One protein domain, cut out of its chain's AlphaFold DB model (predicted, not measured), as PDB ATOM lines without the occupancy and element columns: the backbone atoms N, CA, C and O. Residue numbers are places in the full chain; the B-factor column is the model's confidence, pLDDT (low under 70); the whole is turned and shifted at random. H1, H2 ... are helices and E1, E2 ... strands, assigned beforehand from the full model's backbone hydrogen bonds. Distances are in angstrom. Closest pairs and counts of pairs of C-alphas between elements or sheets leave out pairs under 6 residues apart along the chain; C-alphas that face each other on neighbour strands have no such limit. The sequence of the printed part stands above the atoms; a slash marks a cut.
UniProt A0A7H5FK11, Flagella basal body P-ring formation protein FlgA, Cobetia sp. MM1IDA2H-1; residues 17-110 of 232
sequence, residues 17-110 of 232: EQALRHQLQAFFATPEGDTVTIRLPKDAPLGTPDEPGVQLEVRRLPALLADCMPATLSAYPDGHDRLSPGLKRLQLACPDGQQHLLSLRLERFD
ATOM      1  N   GLU A  17       6.715  -1.960  38.216       90.00
ATOM      2  CA  GLU A  17       6.641  -1.674  36.777       90.00
ATOM      3  C   GLU A  17       5.264  -1.114  36.365       90.00
ATOM      4  O   GLU A  17       5.191  -0.168  35.578       90.00
ATOM      5  N   GLN A  18       4.167  -1.646  36.921       90.69
ATOM      6  CA  GLN A  18       2.812  -1.117  36.699       90.69
ATOM      7  C   GLN A  18       2.642   0.278  37.313       90.69
ATOM      8  O   GLN A  18       2.080   1.158  36.661       90.69
ATOM      9  N   ALA A  19       3.165   0.500  38.521       90.50
ATOM     10  CA  ALA A  19       3.140   1.802  39.177       90.50
ATOM     11  C   ALA A  19       3.924   2.852  38.371       90.50
ATOM     12  O   ALA A  19       3.391   3.923  38.080       90.50
ATOM     13  N   LEU A  20       5.133   2.515  37.903       91.44
ATOM     14  CA  LEU A  20       5.916   3.393  37.029       91.44
ATOM     15  C   LEU A  20       5.178   3.693  35.717       91.44
ATOM     16  O   LEU A  20       5.155   4.839  35.274       91.44
ATOM     17  N   ARG A  21       4.557   2.683  35.091       93.00
ATOM     18  CA  ARG A  21       3.772   2.871  33.861       93.00
ATOM     19  C   ARG A  21       2.633   3.869  34.085       93.00
ATOM     20  O   ARG A  21       2.483   4.781  33.279       93.00
ATOM     21  N   HIS A  22       1.894   3.741  35.184       91.94
ATOM     22  CA  HIS A  22       0.821   4.670  35.541       91.94
ATOM     23  C   HIS A  22       1.340   6.102  35.767       91.94
ATOM     24  O   HIS A  22       0.770   7.066  35.260       91.94
ATOM     25  N   GLN A  23       2.466   6.256  36.471       91.69
ATOM     26  CA  GLN A  23       3.089   7.566  36.683       91.69
ATOM     27  C   GLN A  23       3.561   8.209  35.373       91.69
ATOM     28  O   GLN A  23       3.327   9.396  35.152       91.69
ATOM     29  N   LEU A  24       4.182   7.435  34.480       93.56
ATOM     30  CA  LEU A  24       4.597   7.913  33.162       93.56
ATOM     31  C   LEU A  24       3.393   8.285  32.284       93.56
ATOM     32  O   LEU A  24       3.447   9.304  31.599       93.56
ATOM     33  N   GLN A  25       2.304   7.508  32.322       93.00
ATOM     34  CA  GLN A  25       1.055   7.839  31.622       93.00
ATOM     35  C   GLN A  25       0.514   9.196  32.074       93.00
ATOM     36  O   GLN A  25       0.240  10.048  31.236       93.00
ATOM     37  N   ALA A  26       0.433   9.429  33.386       91.25
ATOM     38  CA  ALA A  26      -0.013  10.708  33.931       91.25
ATOM     39  C   ALA A  26       0.949  11.858  33.579       91.25
ATOM     40  O   ALA A  26       0.517  12.944  33.190       91.25
ATOM     41  N   PHE A  27       2.261  11.622  33.671       91.50
ATOM     42  CA  PHE A  27       3.277  12.640  33.401       91.50
ATOM     43  C   PHE A  27       3.289  13.100  31.935       91.50
ATOM     44  O   PHE A  27       3.497  14.285  31.665       91.50
ATOM     45  N   PHE A  28       3.059  12.183  30.991       92.31
ATOM     46  CA  PHE A  28       3.033  12.460  29.551       92.31
ATOM     47  C   PHE A  28       1.622  12.552  28.964       92.31
ATOM     48  O   PHE A  28       1.486  12.549  27.741       92.31
ATOM     49  N   ALA A  29       0.588  12.667  29.802       89.62
ATOM     50  CA  ALA A  29      -0.769  12.900  29.334       89.62
ATOM     51  C   ALA A  29      -0.806  14.134  28.417       89.62
ATOM     52  O   ALA A  29      -0.258  15.202  28.740       89.62
ATOM     53  N   THR A  30      -1.413  13.966  27.248       83.00
ATOM     54  CA  THR A  30      -1.556  15.027  26.256       83.00
ATOM     55  C   THR A  30      -2.799  15.865  26.569       83.00
ATOM     56  O   THR A  30      -3.775  15.343  27.111       83.00
ATOM     57  N   PRO A  31      -2.796  17.171  26.250       80.31
ATOM     58  CA  PRO A  31      -3.985  18.009  26.405       80.31
ATOM     59  C   PRO A  31      -5.158  17.548  25.531       80.31
ATOM     60  O   PRO A  31      -6.308  17.730  25.917       80.31
ATOM     61  N   GLU A  32      -4.868  16.955  24.368       80.38
ATOM     62  CA  GLU A  32      -5.876  16.466  23.421       80.38
ATOM     63  C   GLU A  32      -6.475  15.099  23.805       80.38
ATOM     64  O   GLU A  32      -7.439  14.658  23.184       80.38
ATOM     65  N   GLY A  33      -5.942  14.432  24.836       82.00
ATOM     66  CA  GLY A  33      -6.387  13.095  25.244       82.00
ATOM     67  C   GLY A  33      -5.848  11.957  24.371       82.00
ATOM     68  O   GLY A  33      -6.314  10.827  24.497       82.00
ATOM     69  N   ASP A  34      -4.871  12.236  23.505       88.12
ATOM     70  CA  ASP A  34      -4.172  11.232  22.704       88.12
ATOM     71  C   ASP A  34      -3.591  10.082  23.547       88.12
ATOM     72  O   ASP A  34      -3.156  10.243  24.694       88.12
ATOM     73  N   THR A  35      -3.482   8.912  22.919       90.88
ATOM     74  CA  THR A  35      -2.998   7.693  23.570       90.88
ATOM     75  C   THR A  35      -1.514   7.789  23.948       90.88
ATOM     76  O   THR A  35      -0.658   8.111  23.123       90.88
ATOM     77  N   VAL A  36      -1.177   7.408  25.187       94.62
ATOM     78  CA  VAL A  36       0.211   7.252  25.659       94.62
ATOM     79  C   VAL A  36       0.547   5.766  25.782       94.62
ATOM     80  O   VAL A  36       0.097   5.078  26.698       94.62
ATOM     81  N   THR A  37       1.378   5.267  24.868       94.88
ATOM     82  CA  THR A  37       1.841   3.873  24.859       94.88
ATOM     83  C   THR A  37       3.253   3.784  25.419       94.88
ATOM     84  O   THR A  37       4.145   4.517  24.997       94.88
ATOM     85  N   ILE A  38       3.479   2.868  26.361       95.94
ATOM     86  CA  ILE A  38       4.740   2.770  27.101       95.94
ATOM     87  C   ILE A  38       5.323   1.375  26.960       95.94
ATOM     88  O   ILE A  38       4.689   0.396  27.349       95.94
ATOM     89  N   ARG A  39       6.566   1.318  26.485       95.81
ATOM     90  CA  ARG A  39       7.401   0.123  26.461       95.81
ATOM     91  C   ARG A  39       8.475   0.207  27.533       95.81
ATOM     92  O   ARG A  39       9.327   1.098  27.513       95.81
ATOM     93  N   LEU A  40       8.451  -0.759  28.438       94.31
ATOM     94  CA  LEU A  40       9.526  -1.045  29.378       94.31
ATOM     95  C   LEU A  40      10.530  -2.034  28.752       94.31
ATOM     96  O   LEU A  40      10.196  -2.715  27.782       94.31
ATOM     97  N   PRO A  41      11.763  -2.161  29.281       91.62
ATOM     98  CA  PRO A  41      12.812  -2.973  28.654       91.62
ATOM     99  C   PRO A  41      12.459  -4.446  28.390       91.62
ATOM    100  O   PRO A  41      12.997  -5.028  27.451       91.62
ATOM    101  N   LYS A  42      11.582  -5.045  29.206       88.88
ATOM    102  CA  LYS A  42      11.140  -6.446  29.068       88.88
ATOM    103  C   LYS A  42       9.916  -6.617  28.160       88.88
ATOM    104  O   LYS A  42       9.576  -7.746  27.822       88.88
ATOM    105  N   ASP A  43       9.266  -5.523  27.773       91.88
ATOM    106  CA  ASP A  43       8.084  -5.556  26.919       91.88
ATOM    107  C   ASP A  43       8.474  -5.806  25.452       91.88
ATOM    108  O   ASP A  43       9.576  -5.461  24.992       91.88
ATOM    109  N   ALA A  44       7.523  -6.342  24.685       91.50
ATOM    110  CA  ALA A  44       7.651  -6.467  23.239       91.50
ATOM    111  C   ALA A  44       7.901  -5.094  22.566       91.50
ATOM    112  O   ALA A  44       7.484  -4.055  23.089       91.50
ATOM    113  N   PRO A  45       8.586  -5.056  21.406       90.44
ATOM    114  CA  PRO A  45       8.781  -3.823  20.648       90.44
ATOM    115  C   PRO A  45       7.457  -3.138  20.290       90.44
ATOM    116  O   PRO A  45       6.483  -3.802  19.940       90.44
ATOM    117  N   LEU A  46       7.442  -1.801  20.326       90.94
ATOM    118  CA  LEU A  46       6.289  -1.026  19.866       90.94
ATOM    119  C   LEU A  46       6.195  -1.085  18.340       90.94
ATOM    120  O   LEU A  46       7.193  -0.902  17.639       90.94
ATOM    121  N   GLY A  47       4.985  -1.330  17.839       89.06
ATOM    122  CA  GLY A  47       4.657  -1.200  16.423       89.06
ATOM    123  C   GLY A  47       4.399   0.250  16.013       89.06
ATOM    124  O   GLY A  47       4.440   1.172  16.830       89.06
ATOM    125  N   THR A  48       4.097   0.450  14.730       87.50
ATOM    126  CA  THR A  48       3.550   1.728  14.256       87.50
ATOM    127  C   THR A  48       2.145   1.891  14.840       87.50
ATOM    128  O   THR A  48       1.367   0.946  14.727       87.50
ATOM    129  N   PRO A  49       1.816   3.026  15.474       92.38
ATOM    130  CA  PRO A  49       0.464   3.258  15.964       92.38
ATOM    131  C   PRO A  49      -0.505   3.480  14.797       92.38
ATOM    132  O   PRO A  49      -0.073   3.844  13.702       92.38
ATOM    133  N   ASP A  50      -1.799   3.298  15.055       90.94
ATOM    134  CA  ASP A  50      -2.877   3.586  14.097       90.94
ATOM    135  C   ASP A  50      -3.556   4.944  14.360       90.94
ATOM    136  O   ASP A  50      -4.214   5.497  13.478       90.94
ATOM    137  N   GLU A  51      -3.335   5.524  15.543       92.38
ATOM    138  CA  GLU A  51      -3.896   6.804  15.985       92.38
ATOM    139  C   GLU A  51      -2.805   7.777  16.472       92.38
ATOM    140  O   GLU A  51      -1.690   7.348  16.803       92.38
ATOM    141  N   PRO A  52      -3.096   9.093  16.524       93.81
ATOM    142  CA  PRO A  52      -2.235  10.073  17.173       93.81
ATOM    143  C   PRO A  52      -1.922   9.709  18.619       93.81
ATOM    144  O   PRO A  52      -2.731   9.119  19.338       93.81
ATOM    145  N   GLY A  53      -0.718  10.077  19.043       94.00
ATOM    146  CA  GLY A  53      -0.294   9.838  20.405       94.00
ATOM    147  C   GLY A  53       1.200   9.798  20.601       94.00
ATOM    148  O   GLY A  53       2.004  10.207  19.759       94.00
ATOM    149  N   VAL A  54       1.565   9.322  21.780       94.94
ATOM    150  CA  VAL A  54       2.932   9.322  22.270       94.94
ATOM    151  C   VAL A  54       3.364   7.890  22.517       94.94
ATOM    152  O   VAL A  54       2.698   7.130  23.217       94.94
ATOM    153  N   GLN A  55       4.512   7.530  21.962       95.94
ATOM    154  CA  GLN A  55       5.194   6.284  22.265       95.94
ATOM    155  C   GLN A  55       6.427   6.577  23.114       95.94
ATOM    156  O   GLN A  55       7.305   7.346  22.718       95.94
ATOM    157  N   LEU A  56       6.488   5.952  24.288       96.25
ATOM    158  CA  LEU A  56       7.603   6.043  25.219       96.25
ATOM    159  C   LEU A  56       8.345   4.713  25.253       96.25
ATOM    160  O   LEU A  56       7.761   3.675  25.549       96.25
ATOM    161  N   GLU A  57       9.648   4.750  25.014       96.50
ATOM    162  CA  GLU A  57      10.530   3.600  25.174       96.50
ATOM    163  C   GLU A  57      11.507   3.863  26.318       96.50
ATOM    164  O   GLU A  57      12.456   4.644  26.190       96.50
ATOM    165  N   VAL A  58      11.280   3.208  27.453       95.38
ATOM    166  CA  VAL A  58      12.187   3.263  28.597       95.38
ATOM    167  C   VAL A  58      13.412   2.412  28.289       95.38
ATOM    168  O   VAL A  58      13.312   1.207  28.075       95.38
ATOM    169  N   ARG A  59      14.596   3.033  28.283       92.56
ATOM    170  CA  ARG A  59      15.838   2.355  27.874       92.56
ATOM    171  C   ARG A  59      16.352   1.381  28.928       92.56
ATOM    172  O   ARG A  59      16.965   0.371  28.594       92.56
ATOM    173  N   ARG A  60      16.183   1.736  30.202       90.94
ATOM    174  CA  ARG A  60      16.669   0.980  31.359       90.94
ATOM    175  C   ARG A  60      15.859   1.366  32.591       90.94
ATOM    176  O   ARG A  60      15.583   2.546  32.781       90.94
ATOM    177  N   LEU A  61      15.542   0.381  33.425       88.94
ATOM    178  CA  LEU A  61      14.959   0.603  34.745       88.94
ATOM    179  C   LEU A  61      16.062   0.729  35.811       88.94
ATOM    180  O   LEU A  61      17.082   0.040  35.699       88.94
ATOM    181  N   PRO A  62      15.885   1.578  36.838       85.44
ATOM    182  CA  PRO A  62      16.738   1.564  38.023       85.44
ATOM    183  C   PRO A  62      16.739   0.180  38.684       85.44
ATOM    184  O   PRO A  62      15.702  -0.480  38.734       85.44
ATOM    185  N   ALA A  63      17.890  -0.258  39.204       82.75
ATOM    186  CA  ALA A  63      18.021  -1.576  39.831       82.75
ATOM    187  C   ALA A  63      17.124  -1.734  41.075       82.75
ATOM    188  O   ALA A  63      16.587  -2.813  41.301       82.75
ATOM    189  N   LEU A  64      16.917  -0.646  41.823       82.50
ATOM    190  CA  LEU A  64      16.102  -0.587  43.040       82.50
ATOM    191  C   LEU A  64      14.756   0.117  42.792       82.50
ATOM    192  O   LEU A  64      14.253   0.858  43.629       82.50
ATOM    193  N   LEU A  65      14.157  -0.081  41.609       84.06
ATOM    194  CA  LEU A  65      12.874   0.549  41.265       84.06
ATOM    195  C   LEU A  65      11.762   0.215  42.275       84.06
ATOM    196  O   LEU A  65      10.894   1.051  42.510       84.06
ATOM    197  N   ALA A  66      11.785  -0.994  42.848       84.94
ATOM    198  CA  ALA A  66      10.808  -1.432  43.840       84.94
ATOM    199  C   ALA A  66      10.849  -0.571  45.111       84.94
ATOM    200  O   ALA A  66       9.798  -0.137  45.575       84.94
ATOM    201  N   ASP A  67      12.049  -0.266  45.600       86.19
ATOM    202  CA  ASP A  67      12.267   0.491  46.837       86.19
ATOM    203  C   ASP A  67      11.983   1.990  46.650       86.19
ATOM    204  O   ASP A  67      11.652   2.703  47.593       86.19
ATOM    205  N   CYS A  68      12.060   2.467  45.406       85.12
ATOM    206  CA  CYS A  68      11.809   3.861  45.055       85.12
ATOM    207  C   CYS A  68      10.314   4.200  44.889       85.12
ATOM    208  O   CYS A  68       9.965   5.364  44.699       85.12
ATOM    209  N   MET A  69       9.413   3.214  44.903       85.50
ATOM    210  CA  MET A  69       7.995   3.438  44.612       85.50
ATOM    211  C   MET A  69       7.190   3.722  45.900       85.50
ATOM    212  O   MET A  69       7.311   2.959  46.856       85.50
ATOM    213  N   PRO A  70       6.313   4.751  45.942       82.38
ATOM    214  CA  PRO A  70       5.994   5.703  44.878       82.38
ATOM    215  C   PRO A  70       7.063   6.789  44.705       82.38
ATOM    216  O   PRO A  70       7.419   7.476  45.658       82.38
ATOM    217  N   ALA A  71       7.511   6.999  43.465       86.12
ATOM    218  CA  ALA A  71       8.459   8.063  43.137       86.12
ATOM    219  C   ALA A  71       7.736   9.337  42.677       86.12
ATOM    220  O   ALA A  71       6.700   9.264  42.017       86.12
ATOM    221  N   THR A  72       8.305  10.511  42.941       89.75
ATOM    222  CA  THR A  72       7.878  11.747  42.265       89.75
ATOM    223  C   THR A  72       8.657  11.900  40.963       89.75
ATOM    224  O   THR A  72       9.887  11.847  40.973       89.75
ATOM    225  N   LEU A  73       7.948  12.083  39.843       90.12
ATOM    226  CA  LEU A  73       8.546  12.327  38.528       90.12
ATOM    227  C   LEU A  73       8.669  13.826  38.247       90.12
ATOM    228  O   LEU A  73       7.677  14.552  38.308       90.12
ATOM    229  N   SER A  74       9.854  14.259  37.827       89.00
ATOM    230  CA  SER A  74      10.084  15.589  37.250       89.00
ATOM    231  C   SER A  74      10.899  15.504  35.958       89.00
ATOM    232  O   SER A  74      11.619  14.531  35.706       89.00
ATOM    233  N   ALA A  75      10.750  16.511  35.093       85.94
ATOM    234  CA  ALA A  75      11.575  16.631  33.896       85.94
ATOM    235  C   ALA A  75      13.014  16.985  34.291       85.94
ATOM    236  O   ALA A  75      13.243  17.680  35.272       85.94
ATOM    237  N   TYR A  76      13.998  16.523  33.519       79.12
ATOM    238  CA  TYR A  76      15.378  16.947  33.709       79.12
ATOM    239  C   TYR A  76      16.072  17.223  32.365       79.12
ATOM    240  O   TYR A  76      16.239  16.299  31.558       79.12
ATOM    241  N   PRO A  77      16.556  18.454  32.123       71.19
ATOM    242  CA  PRO A  77      16.330  19.667  32.921       71.19
ATOM    243  C   PRO A  77      14.880  20.180  32.810       71.19
ATOM    244  O   PRO A  77      14.157  19.826  31.874       71.19
ATOM    245  N   ASP A  78      14.461  21.005  33.768       70.62
ATOM    246  CA  ASP A  78      13.125  21.609  33.796       70.62
ATOM    247  C   ASP A  78      12.893  22.598  32.637       70.62
ATOM    248  O   ASP A  78      13.830  23.128  32.039       70.62
ATOM    249  N   GLY A  79      11.621  22.856  32.314       68.75
ATOM    250  CA  GLY A  79      11.214  23.891  31.350       68.75
ATOM    251  C   GLY A  79      11.247  23.488  29.869       68.75
ATOM    252  O   GLY A  79      10.877  24.286  29.011       68.75
ATOM    253  N   HIS A  80      11.641  22.256  29.543       72.94
ATOM    254  CA  HIS A  80      11.529  21.734  28.179       72.94
ATOM    255  C   HIS A  80      10.111  21.249  27.871       72.94
ATOM    256  O   HIS A  80       9.445  20.673  28.731       72.94
ATOM    257  N   ASP A  81       9.684  21.386  26.611       83.94
ATOM    258  CA  ASP A  81       8.468  20.726  26.135       83.94
ATOM    259  C   ASP A  81       8.595  19.210  26.353       83.94
ATOM    260  O   ASP A  81       9.387  18.514  25.695       83.94
ATOM    261  N   ARG A  82       7.815  18.703  27.311       86.06
ATOM    262  CA  ARG A  82       7.810  17.295  27.705       86.06
ATOM    263  C   ARG A  82       7.366  16.382  26.564       86.06
ATOM    264  O   ARG A  82       7.830  15.250  26.521       86.06
ATOM    265  N   LEU A  83       6.547  16.870  25.628       88.56
ATOM    266  CA  LEU A  83       5.988  16.090  24.518       88.56
ATOM    267  C   LEU A  83       6.815  16.180  23.230       88.56
ATOM    268  O   LEU A  83       6.538  15.454  22.272       88.56
ATOM    269  N   SER A  84       7.848  17.026  23.190       89.69
ATOM    270  CA  SER A  84       8.732  17.096  22.025       89.69
ATOM    271  C   SER A  84       9.480  15.764  21.818       89.69
ATOM    272  O   SER A  84      10.025  15.218  22.782       89.69
ATOM    273  N   PRO A  85       9.546  15.215  20.591       92.25
ATOM    274  CA  PRO A  85      10.229  13.948  20.328       92.25
ATOM    275  C   PRO A  85      11.722  13.965  20.677       92.25
ATOM    276  O   PRO A  85      12.395  14.989  20.569       92.25
ATOM    277  N   GLY A  86      12.270  12.803  21.029       92.06
ATOM    278  CA  GLY A  86      13.696  12.615  21.287       92.06
ATOM    279  C   GLY A  86      13.996  11.907  22.604       92.06
ATOM    280  O   GLY A  86      13.134  11.283  23.219       92.06
ATOM    281  N   LEU A  87      15.258  11.962  23.028       92.94
ATOM    282  CA  LEU A  87      15.665  11.428  24.325       92.94
ATOM    283  C   LEU A  87      15.183  12.368  25.435       92.94
ATOM    284  O   LEU A  87      15.510  13.552  25.431       92.94
ATOM    285  N   LYS A  88      14.462  11.817  26.406       92.69
ATOM    286  CA  LYS A  88      14.070  12.485  27.641       92.69
ATOM    287  C   LYS A  88      14.805  11.865  28.815       92.69
ATOM    288  O   LYS A  88      15.061  10.656  28.846       92.69
ATOM    289  N   ARG A  89      15.132  12.709  29.786       92.81
ATOM    290  CA  ARG A  89      15.585  12.286  31.104       92.81
ATOM    291  C   ARG A  89      14.569  12.790  32.105       92.81
ATOM    292  O   ARG A  89      14.186  13.954  32.058       92.81
ATOM    293  N   LEU A  90      14.123  11.891  32.960       92.31
ATOM    294  CA  LEU A  90      13.283  12.216  34.093       92.31
ATOM    295  C   LEU A  90      14.068  11.940  35.360       92.31
ATOM    296  O   LEU A  90      14.888  11.017  35.400       92.31
ATOM    297  N   GLN A  91      13.795  12.726  36.382       91.69
ATOM    298  CA  GLN A  91      14.251  12.450  37.726       91.69
ATOM    299  C   GLN A  91      13.134  11.719  38.470       91.69
ATOM    300  O   GLN A  91      11.973  12.115  38.426       91.69
ATOM    301  N   LEU A  92      13.505  10.614  39.106       91.69
ATOM    302  CA  LEU A  92      12.695   9.854  40.045       91.69
ATOM    303  C   LEU A  92      13.191  10.228  41.439       91.69
ATOM    304  O   LEU A  92      14.301   9.838  41.802       91.69
ATOM    305  N   ALA A  93      12.413  11.004  42.186       91.69
ATOM    306  CA  ALA A  93      12.684  11.269  43.595       91.69
ATOM    307  C   ALA A  93      11.963  10.222  44.452       91.69
ATOM    308  O   ALA A  93      10.731  10.153  44.439       91.69
ATOM    309  N   CYS A  94      12.740   9.398  45.147       90.94
ATOM    310  CA  CYS A  94      12.261   8.303  45.980       90.94
ATOM    311  C   CYS A  94      11.895   8.810  47.395       90.94
ATOM    312  O   CYS A  94      12.422   9.840  47.833       90.94
ATOM    313  N   PRO A  95      11.023   8.108  48.145       89.44
ATOM    314  CA  PRO A  95      10.618   8.518  49.496       89.44
ATOM    315  C   PRO A  95      11.759   8.589  50.522       89.44
ATOM    316  O   PRO A  95      11.682   9.351  51.481       89.44
ATOM    317  N   ASP A  96      12.821   7.812  50.317       88.38
ATOM    318  CA  ASP A  96      14.028   7.779  51.151       88.38
ATOM    319  C   ASP A  96      15.000   8.945  50.868       88.38
ATOM    320  O   ASP A  96      16.076   9.026  51.462       88.38
ATOM    321  N   GLY A  97      14.632   9.854  49.958       88.19
ATOM    322  CA  GLY A  97      15.449  10.987  49.531       88.19
ATOM    323  C   GLY A  97      16.454  10.652  48.426       88.19
ATOM    324  O   GLY A  97      17.111  11.566  47.919       88.19
ATOM    325  N   GLN A  98      16.571   9.385  48.008       88.81
ATOM    326  CA  GLN A  98      17.390   9.027  46.856       88.81
ATOM    327  C   GLN A  98      16.780   9.559  45.560       88.81
ATOM    328  O   GLN A  98      15.570   9.755  45.421       88.81
ATOM    329  N   GLN A  99      17.648   9.806  44.582       89.31
ATOM    330  CA  GLN A  99      17.244  10.282  43.270       89.31
ATOM    331  C   GLN A  99      17.861   9.413  42.182       89.31
ATOM    332  O   GLN A  99      19.066   9.147  42.168       89.31
ATOM    333  N   HIS A 100      17.032   8.999  41.231       89.94
ATOM    334  CA  HIS A 100      17.459   8.219  40.078       89.94
ATOM    335  C   HIS A 100      17.101   8.930  38.779       89.94
ATOM    336  O   HIS A 100      16.070   9.587  38.671       89.94
ATOM    337  N   LEU A 101      17.945   8.770  37.762       89.88
ATOM    338  CA  LEU A 101      17.651   9.262  36.421       89.88
ATOM    339  C   LEU A 101      17.051   8.148  35.569       89.88
ATOM    340  O   LEU A 101      17.674   7.109  35.343       89.88
ATOM    341  N   LEU A 102      15.866   8.407  35.032       91.94
ATOM    342  CA  LEU A 102      15.200   7.556  34.061       91.94
ATOM    343  C   LEU A 102      15.402   8.129  32.661       91.94
ATOM    344  O   LEU A 102      14.984   9.245  32.367       91.94
ATOM    345  N   SER A 103      16.038   7.360  31.780       92.94
ATOM    346  CA  SER A 103      16.194   7.737  30.373       92.94
ATOM    347  C   SER A 103      15.177   7.009  29.507       92.94
ATOM    348  O   SER A 103      15.147   5.775  29.479       92.94
ATOM    349  N   LEU A 104      14.405   7.769  28.739       94.62
ATOM    350  CA  LEU A 104      13.414   7.238  27.812       94.62
ATOM    351  C   LEU A 104      13.485   7.953  26.466       94.62
ATOM    352  O   LEU A 104      13.921   9.098  26.383       94.62
ATOM    353  N   ARG A 105      13.087   7.274  25.396       94.88
ATOM    354  CA  ARG A 105      12.895   7.888  24.084       94.88
ATOM    355  C   ARG A 105      11.411   8.154  23.889       94.88
ATOM    356  O   ARG A 105      10.609   7.244  24.048       94.88
ATOM    357  N   LEU A 106      11.076   9.386  23.537       94.69
ATOM    358  CA  LEU A 106       9.730   9.805  23.185       94.69
ATOM    359  C   LEU A 106       9.638   9.958  21.669       94.69
ATOM    360  O   LEU A 106      10.464  10.634  21.053       94.69
ATOM    361  N   GLU A 107       8.629   9.347  21.067       94.25
ATOM    362  CA  GLU A 107       8.215   9.606  19.692       94.25
ATOM    363  C   GLU A 107       6.756  10.062  19.716       94.25
ATOM    364  O   GLU A 107       5.922   9.443  20.376       94.25
ATOM    365  N   ARG A 108       6.454  11.159  19.018       92.94
ATOM    366  CA  ARG A 108       5.089  11.681  18.898       92.94
ATOM    367  C   ARG A 108       4.581  11.403  17.494       92.94
ATOM    368  O   ARG A 108       5.292  11.668  16.524       92.94
ATOM    369  N   PHE A 109       3.363  10.899  17.400       93.69
ATOM    370  CA  PHE A 109       2.670  10.631  16.153       93.69
ATOM    371  C   PHE A 109       1.467  11.547  16.036       93.69
ATOM    372  O   PHE A 109       0.706  11.703  16.985       93.69
ATOM    373  N   ASP A 110       1.314  12.151  14.866       93.00
ATOM    374  CA  ASP A 110       0.210  13.059  14.584       93.00
ATOM    375  C   ASP A 110      -0.117  13.030  13.082       93.00
ATOM    376  O   ASP A 110       0.695  12.589  12.252       93.00
TER     377      ASP A 110
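AT A GLANCE: This is residues 17 to 110 of the 232 residues of the protein "Flagella basal body P-ring formation protein FlgA" of Cobetia sp. MM1IDA2H-1 (UniProt A0A7H5FK11). A strongly twisted sheet of five strands curls like part of a barrel round one helix, H1, which packs in its hollow; the long strand E5 runs through the middle of the sheet, and the other face of the sheet has no named helix over it. Two long links without named elements join strands of the sheet: residues 40 to 52 lead from the end of E1 back to the start of its parallel neighbour E2, their C-alphas 9 to 20 A from the mean of all C-alphas, and residues 59 to 71 lead from E2 to E3 at the other edge of the sheet, their C-alphas 10 to 18 A from that mean. The printed part has 94 residues, with one named helix and five named strands in the order H1, E1, E2, E3, E4, E5. The sheet is mixed, in the order E1, E2, E5, E4, E3, and the class is mixed, helices and strands. The whole is compact, with a radius of gyration of the C-alphas of 13.0 A, and spans 40 by 31 by 20 A.

HOW THE PARTS SIT: In the sheet, E5, residues 99 to 110, is an inner strand between E2, residues 53 to 58, and E4, residues 86 to 93. E5 is antiparallel to E2 at 147 degrees, with N 57 and O 105 2.8 A apart, within hydrogen-bond range. E5 and E4 form an antiparallel hairpin at 143 degrees, with N 90 and O 102 at 2.8 A. E4 also forms a hairpin with the edge strand E3, residues 72 to 76, antiparallel at 140 degrees, with N 74 and O 91 at 3.1 A. E3, E4 and E5 are a meander, each strand the antiparallel neighbour of the one before; with E2 they make a Greek key, in which the first of four strands is the antiparallel neighbour of the fourth. The other edge strand, E1, residues 35 to 39, is parallel to E2 at 17 degrees, with N 37 and O 54 at 2.8 A. E1 and E3 are apart. H1, residues 17 to 27, is on the sheet, which curls round it, in two layers, a helix on one face of a sheet. H1 touches E1, the closest C-alphas being those of Gln 25 and Val 36, 6.1 A apart. In H1 every O i to N i+4 pair is within hydrogen-bond range.

IN THESE COORDINATES: E5 is the longest strand, 33.5 A from C-alpha 99 to C-alpha 110, and ends at (0.210, 13.059, 14.584). E4 is 22.4 A long, E2 16.3 A, E1 13.2 A and E3 12.5 A. H1 begins with C-alpha 17 at (6.641, -1.674, 36.777) and measures 15.1 A.

THE WHOLE: The C-alphas farthest apart are those of Asp 50 and Asp 96, at 40.9 A. The printed part has no cut. The links E1 to E2 and E2 to E3 are long, and E4 to E5 is tight. The mean pLDDT of the printed part is 89.4, and residue 79 is under 70.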